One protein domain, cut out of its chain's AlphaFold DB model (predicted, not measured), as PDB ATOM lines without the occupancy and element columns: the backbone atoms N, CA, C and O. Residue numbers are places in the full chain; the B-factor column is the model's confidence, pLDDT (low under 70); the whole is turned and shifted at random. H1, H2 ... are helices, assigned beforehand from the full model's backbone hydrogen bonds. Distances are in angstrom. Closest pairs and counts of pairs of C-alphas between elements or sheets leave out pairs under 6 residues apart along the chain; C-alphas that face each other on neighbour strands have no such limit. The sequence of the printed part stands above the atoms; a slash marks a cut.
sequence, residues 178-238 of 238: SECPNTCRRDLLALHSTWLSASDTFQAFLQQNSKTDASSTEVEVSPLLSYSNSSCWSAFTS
ATOM      1  N   SER A 178      54.465   9.878 -22.711       57.00
ATOM      2  CA  SER A 178      55.841   9.860 -22.155       57.00
ATOM      3  C   SER A 178      56.184   8.781 -21.103       57.00
ATOM      4  O   SER A 178      55.339   8.325 -20.346       57.00
ATOM      5  N   GLU A 179      57.470   8.454 -20.964       65.44
ATOM      6  CA  GLU A 179      57.986   7.313 -20.190       65.44
ATOM      7  C   GLU A 179      58.530   7.715 -18.798       65.44
ATOM      8  O   GLU A 179      59.736   7.849 -18.586       65.44
ATOM      9  N   CYS A 180      57.660   7.940 -17.809       76.44
ATOM     10  CA  CYS A 180      58.049   8.053 -16.398       76.44
ATOM     11  C   CYS A 180      56.943   7.515 -15.467       76.44
ATOM     12  O   CYS A 180      55.800   7.378 -15.896       76.44
ATOM     13  N   PRO A 181      57.215   7.234 -14.175       82.88
ATOM     14  CA  PRO A 181      56.202   6.662 -13.279       82.88
ATOM     15  C   PRO A 181      54.892   7.465 -13.221       82.88
ATOM     16  O   PRO A 181      53.807   6.885 -13.190       82.88
ATOM     17  N   ASN A 182      54.982   8.799 -13.265       84.44
ATOM     18  CA  ASN A 182      53.812   9.679 -13.231       84.44
ATOM     19  C   ASN A 182      52.973   9.580 -14.507       84.44
ATOM     20  O   ASN A 182      51.746   9.577 -14.430       84.44
ATOM     21  N   THR A 183      53.612   9.498 -15.672       85.31
ATOM     22  CA  THR A 183      52.904   9.369 -16.947       85.31
ATOM     23  C   THR A 183      52.364   7.958 -17.145       85.31
ATOM     24  O   THR A 183      51.218   7.833 -17.547       85.31
ATOM     25  N   CYS A 184      53.085   6.912 -16.722       87.06
ATOM     26  CA  CYS A 184      52.564   5.542 -16.680       87.06
ATOM     27  C   CYS A 184      51.280   5.451 -15.841       87.06
ATOM     28  O   CYS A 184      50.268   4.926 -16.303       87.06
ATOM     29  N   ARG A 185      51.299   6.005 -14.619       91.06
ATOM     30  CA  ARG A 185      50.116   6.049 -13.747       91.06
ATOM     31  C   ARG A 185      48.983   6.842 -14.393       91.06
ATOM     32  O   ARG A 185      47.860   6.354 -14.443       91.06
ATOM     33  N   ARG A 186      49.270   8.052 -14.881       90.12
ATOM     34  CA  ARG A 186      48.273   8.899 -15.546       90.12
ATOM     35  C   ARG A 186      47.607   8.161 -16.702       90.12
ATOM     36  O   ARG A 186      46.391   8.209 -16.803       90.12
ATOM     37  N   ASP A 187      48.383   7.507 -17.554       88.88
ATOM     38  CA  ASP A 187      47.878   6.896 -18.780       88.88
ATOM     39  C   ASP A 187      47.039   5.649 -18.487       88.88
ATOM     40  O   ASP A 187      46.007   5.447 -19.125       88.88
ATOM     41  N   LEU A 188      47.409   4.867 -17.466       91.44
ATOM     42  CA  LEU A 188      46.584   3.767 -16.967       91.44
ATOM     43  C   LEU A 188      45.240   4.271 -16.427       91.44
ATOM     44  O   LEU A 188      44.188   3.756 -16.800       91.44
ATOM     45  N   LEU A 189      45.266   5.296 -15.571       91.44
ATOM     46  CA  LEU A 189      44.046   5.876 -15.009       91.44
ATOM     47  C   LEU A 189      43.188   6.528 -16.096       91.44
ATOM     48  O   LEU A 189      41.977   6.355 -16.098       91.44
ATOM     49  N   ALA A 190      43.799   7.216 -17.061       89.00
ATOM     50  CA  ALA A 190      43.093   7.789 -18.199       89.00
ATOM     51  C   ALA A 190      42.410   6.695 -19.032       89.00
ATOM     52  O   ALA A 190      41.233   6.830 -19.357       89.00
ATOM     53  N   LEU A 191      43.103   5.587 -19.318       88.81
ATOM     54  CA  LEU A 191      42.520   4.436 -20.007       88.81
ATOM     55  C   LEU A 191      41.312   3.884 -19.237       88.81
ATOM     56  O   LEU A 191      40.232   3.742 -19.807       88.81
ATOM     57  N   HIS A 192      41.452   3.635 -17.937       89.69
ATOM     58  CA  HIS A 192      40.356   3.145 -17.100       89.69
ATOM     59  C   HIS A 192      39.186   4.133 -17.013       89.69
ATOM     60  O   HIS A 192      38.023   3.726 -17.097       89.69
ATOM     61  N   SER A 193      39.467   5.432 -16.948       86.56
ATOM     62  CA  SER A 193      38.440   6.467 -17.030       86.56
ATOM     63  C   SER A 193      37.712   6.430 -18.374       86.56
ATOM     64  O   SER A 193      36.488   6.548 -18.383       86.56
ATOM     65  N   THR A 194      38.396   6.199 -19.506       85.88
ATOM     66  CA  THR A 194      37.716   6.062 -20.813       85.88
ATOM     67  C   THR A 194      36.795   4.848 -20.872       85.88
ATOM     68  O   THR A 194      35.714   4.940 -21.449       85.88
ATOM     69  N   TRP A 195      37.176   3.734 -20.239       85.69
ATOM     70  CA  TRP A 195      36.341   2.533 -20.176       85.69
ATOM     71  C   TRP A 195      35.020   2.818 -19.479       85.69
ATOM     72  O   TRP A 195      33.970   2.446 -19.987       85.69
ATOM     73  N   LEU A 196      35.070   3.528 -18.354       80.75
ATOM     74  CA  LEU A 196      33.905   3.791 -17.515       80.75
ATOM     75  C   LEU A 196      33.113   5.032 -17.931       80.75
ATOM     76  O   LEU A 196      31.925   5.119 -17.637       80.75
ATOM     77  N   SER A 197      33.727   5.972 -18.654       74.75
ATOM     78  CA  SER A 197      33.046   7.186 -19.126       74.75
ATOM     79  C   SER A 197      31.860   6.879 -20.040       74.75
ATOM     80  O   SER A 197      30.898   7.641 -20.049       74.75
ATOM     81  N   ALA A 198      31.897   5.748 -20.751       70.31
ATOM     82  CA  ALA A 198      30.803   5.267 -21.594       70.31
ATOM     83  C   ALA A 198      29.616   4.655 -20.811       70.31
ATOM     84  O   ALA A 198      28.697   4.121 -21.424       70.31
ATOM     85  N   SER A 199      29.636   4.688 -19.474       75.94
ATOM     86  CA  SER A 199      28.680   3.984 -18.615       75.94
ATOM     87  C   SER A 199      27.710   4.896 -17.895       75.94
ATOM     88  O   SER A 199      28.095   5.614 -16.971       75.94
ATOM     89  N   ASP A 200      26.424   4.759 -18.190       76.19
ATOM     90  CA  ASP A 200      25.388   5.494 -17.461       76.19
ATOM     91  C   ASP A 200      25.390   5.155 -15.960       76.19
ATOM     92  O   ASP A 200      25.185   6.029 -15.118       76.19
ATOM     93  N   THR A 201      25.691   3.903 -15.600       76.69
ATOM     94  CA  THR A 201      25.754   3.458 -14.199       76.69
ATOM     95  C   THR A 201      26.917   4.100 -13.449       76.69
ATOM     96  O   THR A 201      26.735   4.572 -12.328       76.69
ATOM     97  N   PHE A 202      28.103   4.164 -14.060       77.06
ATOM     98  CA  PHE A 202      29.248   4.831 -13.439       77.06
ATOM     99  C   PHE A 202      29.016   6.341 -13.316       77.06
ATOM    100  O   PHE A 202      29.304   6.922 -12.271       77.06
ATOM    101  N   GLN A 203      28.428   6.969 -14.339       76.12
ATOM    102  CA  GLN A 203      28.067   8.387 -14.282       76.12
ATOM    103  C   GLN A 203      27.064   8.664 -13.153       76.12
ATOM    104  O   GLN A 203      27.246   9.610 -12.387       76.12
ATOM    105  N   ALA A 204      26.050   7.810 -12.983       78.19
ATOM    106  CA  ALA A 204      25.097   7.913 -11.878       78.19
ATOM    107  C   ALA A 204      25.765   7.708 -10.506       78.19
ATOM    108  O   ALA A 204      25.478   8.450  -9.565       78.19
ATOM    109  N   PHE A 205      26.689   6.746 -10.390       78.25
ATOM    110  CA  PHE A 205      27.469   6.526  -9.171       78.25
ATOM    111  C   PHE A 205      28.286   7.766  -8.791       78.25
ATOM    112  O   PHE A 205      28.236   8.189  -7.633       78.25
ATOM    113  N   LEU A 206      28.985   8.382  -9.751       76.81
ATOM    114  CA  LEU A 206      29.746   9.612  -9.523       76.81
ATOM    115  C   LEU A 206      28.839  10.767  -9.090       76.81
ATOM    116  O   LEU A 206      29.144  11.442  -8.113       76.81
ATOM    117  N   GLN A 207      27.689  10.955  -9.744       75.25
ATOM    118  CA  GLN A 207      26.726  11.996  -9.360       75.25
ATOM    119  C   GLN A 207      26.198  11.823  -7.929       75.25
ATOM    120  O   GLN A 207      25.939  12.811  -7.244       75.25
ATOM    121  N   GLN A 208      26.033  10.580  -7.469       76.44
ATOM    122  CA  GLN A 208      25.543  10.286  -6.120       76.44
ATOM    123  C   GLN A 208      26.629  10.373  -5.040       76.44
ATOM    124  O   GLN A 208      26.317  10.712  -3.899       76.44
ATOM    125  N   ASN A 209      27.887  10.063  -5.372       72.44
ATOM    126  CA  ASN A 209      28.945   9.842  -4.378       72.44
ATOM    127  C   ASN A 209      30.085  10.871  -4.425       72.44
ATOM    128  O   ASN A 209      30.875  10.947  -3.482       72.44
ATOM    129  N   SER A 210      30.170  11.694  -5.470       65.50
ATOM    130  CA  SER A 210      31.254  12.658  -5.656       65.50
ATOM    131  C   SER A 210      30.715  14.091  -5.693       65.50
ATOM    132  O   SER A 210      29.859  14.439  -6.497       65.50
ATOM    133  N   LYS A 211      31.258  14.966  -4.831       61.12
ATOM    134  CA  LYS A 211      31.090  16.436  -4.945       61.12
ATOM    135  C   LYS A 211      32.028  17.058  -5.992       61.12
ATOM    136  O   LYS A 211      32.055  18.275  -6.154       61.12
ATOM    137  N   THR A 212      32.843  16.229  -6.632       57.09
ATOM    138  CA  THR A 212      33.848  16.579  -7.632       57.09
ATOM    139  C   THR A 212      33.357  16.180  -9.015       57.09
ATOM    140  O   THR A 212      32.659  15.181  -9.167       57.09
ATOM    141  N   ASP A 213      33.725  16.970 -10.021       60.69
ATOM    142  CA  ASP A 213      33.361  16.723 -11.415       60.69
ATOM    143  C   ASP A 213      33.956  15.389 -11.905       60.69
ATOM    144  O   ASP A 213      35.079  15.028 -11.527       60.69
ATOM    145  N   ALA A 214      33.222  14.665 -12.755       60.03
ATOM    146  CA  ALA A 214      33.622  13.362 -13.292       60.03
ATOM    147  C   ALA A 214      34.987  13.423 -14.000       60.03
ATOM    148  O   ALA A 214      35.763  12.471 -13.954       60.03
ATOM    149  N   SER A 215      35.313  14.586 -14.567       62.34
ATOM    150  CA  SER A 215      36.591  14.901 -15.210       62.34
ATOM    151  C   SER A 215      37.819  14.840 -14.278       62.34
ATOM    152  O   SER A 215      38.943  14.711 -14.760       62.34
ATOM    153  N   SER A 216      37.623  14.914 -12.955       68.12
ATOM    154  CA  SER A 216      38.689  15.002 -11.940       68.12
ATOM    155  C   SER A 216      38.858  13.742 -11.085       68.12
ATOM    156  O   SER A 216      39.739  13.691 -10.224       68.12
ATOM    157  N   THR A 217      38.019  12.728 -11.304       76.25
ATOM    158  CA  THR A 217      38.044  11.488 -10.522       76.25
ATOM    159  C   THR A 217      39.030  10.501 -11.134       76.25
ATOM    160  O   THR A 217      38.916  10.127 -12.300       76.25
ATOM    161  N   GLU A 218      40.000  10.062 -10.337       86.50
ATOM    162  CA  GLU A 218      40.912   8.989 -10.720       86.50
ATOM    163  C   GLU A 218      40.230   7.637 -10.528       86.50
ATOM    164  O   GLU A 218      39.668   7.366  -9.464       86.50
ATOM    165  N   VAL A 219      40.294   6.780 -11.547       86.50
ATOM    166  CA  VAL A 219      39.683   5.454 -11.498       86.50
ATOM    167  C   VAL A 219      40.674   4.399 -11.940       86.50
ATOM    168  O   VAL A 219      41.361   4.556 -12.947       86.50
ATOM    169  N   GLU A 220      40.723   3.300 -11.196       90.81
ATOM    170  CA  GLU A 220      41.535   2.140 -11.526       90.81
ATOM    171  C   GLU A 220      40.659   0.891 -11.599       90.81
ATOM    172  O   GLU A 220      39.889   0.601 -10.683       90.81
ATOM    173  N   VAL A 221      40.767   0.149 -12.700       89.31
ATOM    174  CA  VAL A 221      40.045  -1.101 -12.920       89.31
ATOM    175  C   VAL A 221      41.030  -2.254 -12.791       89.31
ATOM    176  O   VAL A 221      42.008  -2.341 -13.527       89.31
ATOM    177  N   SER A 222      40.768  -3.163 -11.851       91.75
ATOM    178  CA  SER A 222      41.565  -4.384 -11.722       91.75
ATOM    179  C   SER A 222      41.454  -5.237 -12.995       91.75
ATOM    180  O   SER A 222      40.332  -5.465 -13.461       91.75
ATOM    181  N   PRO A 223      42.556  -5.815 -13.512       90.81
ATOM    182  CA  PRO A 223      42.502  -6.765 -14.625       90.81
ATOM    183  C   PRO A 223      41.628  -8.000 -14.353       90.81
ATOM    184  O   PRO A 223      41.166  -8.640 -15.293       90.81
ATOM    185  N   LEU A 224      41.379  -8.334 -13.076       90.00
ATOM    186  CA  LEU A 224      40.452  -9.404 -12.678       90.00
ATOM    187  C   LEU A 224      38.982  -9.030 -12.901       90.00
ATOM    188  O   LEU A 224      38.141  -9.917 -13.019       90.00
ATOM    189  N   LEU A 225      38.677  -7.732 -12.935       88.38
ATOM    190  CA  LEU A 225      37.347  -7.219 -13.240       88.38
ATOM    191  C   LEU A 225      37.169  -7.021 -14.748       88.38
ATOM    192  O   LEU A 225      36.131  -7.373 -15.304       88.38
ATOM    193  N   SER A 226      38.170  -6.453 -15.420       87.75
ATOM    194  CA  SER A 226      38.108  -6.215 -16.859       87.75
ATOM    195  C   SER A 226      39.495  -6.165 -17.478       87.75
ATOM    196  O   SER A 226      40.354  -5.402 -17.049       87.75
ATOM    197  N   TYR A 227      39.691  -6.963 -18.525       88.56
ATOM    198  CA  TYR A 227      40.947  -7.030 -19.270       88.56
ATOM    199  C   TYR A 227      41.085  -5.908 -20.311       88.56
ATOM    200  O   TYR A 227      42.173  -5.387 -20.543       88.56
ATOM    201  N   SER A 228      39.983  -5.556 -20.975       85.25
ATOM    202  CA  SER A 228      39.965  -4.567 -22.060       85.25
ATOM    203  C   SER A 228      38.562  -4.003 -22.284       85.25
ATOM    204  O   SER A 228      38.033  -4.060 -23.391       85.25
ATOM    205  N   ASN A 229      37.928  -3.520 -21.212       80.69
ATOM    206  CA  ASN A 229      36.567  -2.961 -21.202       80.69
ATOM    207  C   ASN A 229      35.403  -3.941 -21.490       80.69
ATOM    208  O   ASN A 229      34.240  -3.546 -21.492       80.69
ATOM    209  N   SER A 230      35.657  -5.233 -21.704       65.94
ATOM    210  CA  SER A 230      34.608  -6.197 -22.073       65.94
ATOM    211  C   SER A 230      33.652  -6.572 -20.928       65.94
ATOM    212  O   SER A 230      32.613  -7.175 -21.189       65.94
ATOM    213  N   SER A 231      33.993  -6.269 -19.664       59.22
ATOM    214  CA  SER A 231      33.299  -6.836 -18.489       59.22
ATOM    215  C   SER A 231      33.126  -5.888 -17.293       59.22
ATOM    216  O   SER A 231      32.670  -6.325 -16.242       59.22
ATOM    217  N   CYS A 232      33.420  -4.587 -17.430       56.47
ATOM    218  CA  CYS A 232      33.323  -3.629 -16.312       56.47
ATOM    219  C   CYS A 232      31.903  -3.491 -15.720       56.47
ATOM    220  O   CYS A 232      31.742  -2.982 -14.615       56.47
ATOM    221  N   TRP A 233      30.870  -3.916 -16.450       56.81
ATOM    222  CA  TRP A 233      29.491  -3.487 -16.220       56.81
ATOM    223  C   TRP A 233      28.751  -4.223 -15.109       56.81
ATOM    224  O   TRP A 233      27.960  -3.603 -14.406       56.81
ATOM    225  N   SER A 234      29.032  -5.508 -14.893       56.31
ATOM    226  CA  SER A 234      28.312  -6.295 -13.885       56.31
ATOM    227  C   SER A 234      28.674  -5.931 -12.442       56.31
ATOM    228  O   SER A 234      27.942  -6.301 -11.534       56.31
ATOM    229  N   ALA A 235      29.789  -5.227 -12.218       57.50
ATOM    230  CA  ALA A 235      30.254  -4.870 -10.875       57.50
ATOM    231  C   ALA A 235      29.594  -3.614 -10.288       57.50
ATOM    232  O   ALA A 235      29.670  -3.409  -9.082       57.50
ATOM    233  N   PHE A 236      28.952  -2.780 -11.111       54.41
ATOM    234  CA  PHE A 236      28.268  -1.562 -10.651       54.41
ATOM    235  C   PHE A 236      26.749  -1.733 -10.509       54.41
ATOM    236  O   PHE A 236      26.063  -0.809 -10.083       54.41
ATOM    237  N   THR A 237      26.211  -2.891 -10.893       49.75
ATOM    238  CA  THR A 237      24.767  -3.178 -10.906       49.75
ATOM    239  C   THR A 237      24.298  -4.063  -9.746       49.75
ATOM    240  O   THR A 237      23.146  -4.493  -9.748       49.75
ATOM    241  N   SER A 238      25.176  -4.368  -8.788       42.97
ATOM    242  CA  SER A 238      24.895  -5.158  -7.578       42.97
ATOM    243  C   SER A 238      25.003  -4.297  -6.331       42.97
ATOM    244  O   SER A 238      24.090  -4.382  -5.485       42.97
TER     245      SER A 238
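What this domain is: This is residues 178 to 238 of the 238 residues of an uncharacterized protein of Macrostomum lignano (UniProt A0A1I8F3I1). A long helix, H1, with its first residues sticking out, makes a corner with shorter H2; a long loop, residues 210 to 231, then crosses beside H1 to tiny H3 on the other side. The 61 printed residues hold three named helices, H1, H2, H3 in order, and no named strand: all helix. The whole is flat, only just compact, close to loose, with a radius of gyration of the C-alphas of 12.2 A, spanning 36 by 27 by 15 A.

How they stand to each other: H1, residues 181 to 197, and H2, residues 200 to 209, are close but not clearly touching; their closest C-alphas, of Leu 196 and Phe 202, are 6.3 A apart. Their tilt is 68 degrees, only just steep, opposite ways. H3, residues 232 to 235, is close to but not clearly touching H1; the closest C-alphas, of Leu 196 and Cys 232, are 7.5 A apart. H2 and H3 are only just apart, at 8.1 A between closest C-alphas. In H1 and H2 every O i to N i+4 pair is within hydrogen-bond range; H3 is too short for one.

Where its parts are: H1 spans 23.9 A from C-alpha 181 at (56.202, 6.662, -13.279), H2 14.2 A, and H3 6.4 A to C-alpha 235 at (30.254, -4.870, -10.875).

The domain as a whole: The printed part has no cut; the farthest C-alphas, of Glu 179 and Ser 238, are 37.5 A apart. The link H1 to H2 is tight, H2 to H3 long. pLDDT is under 70 at residues 178 to 179, 210 to 216 and 230 to 238.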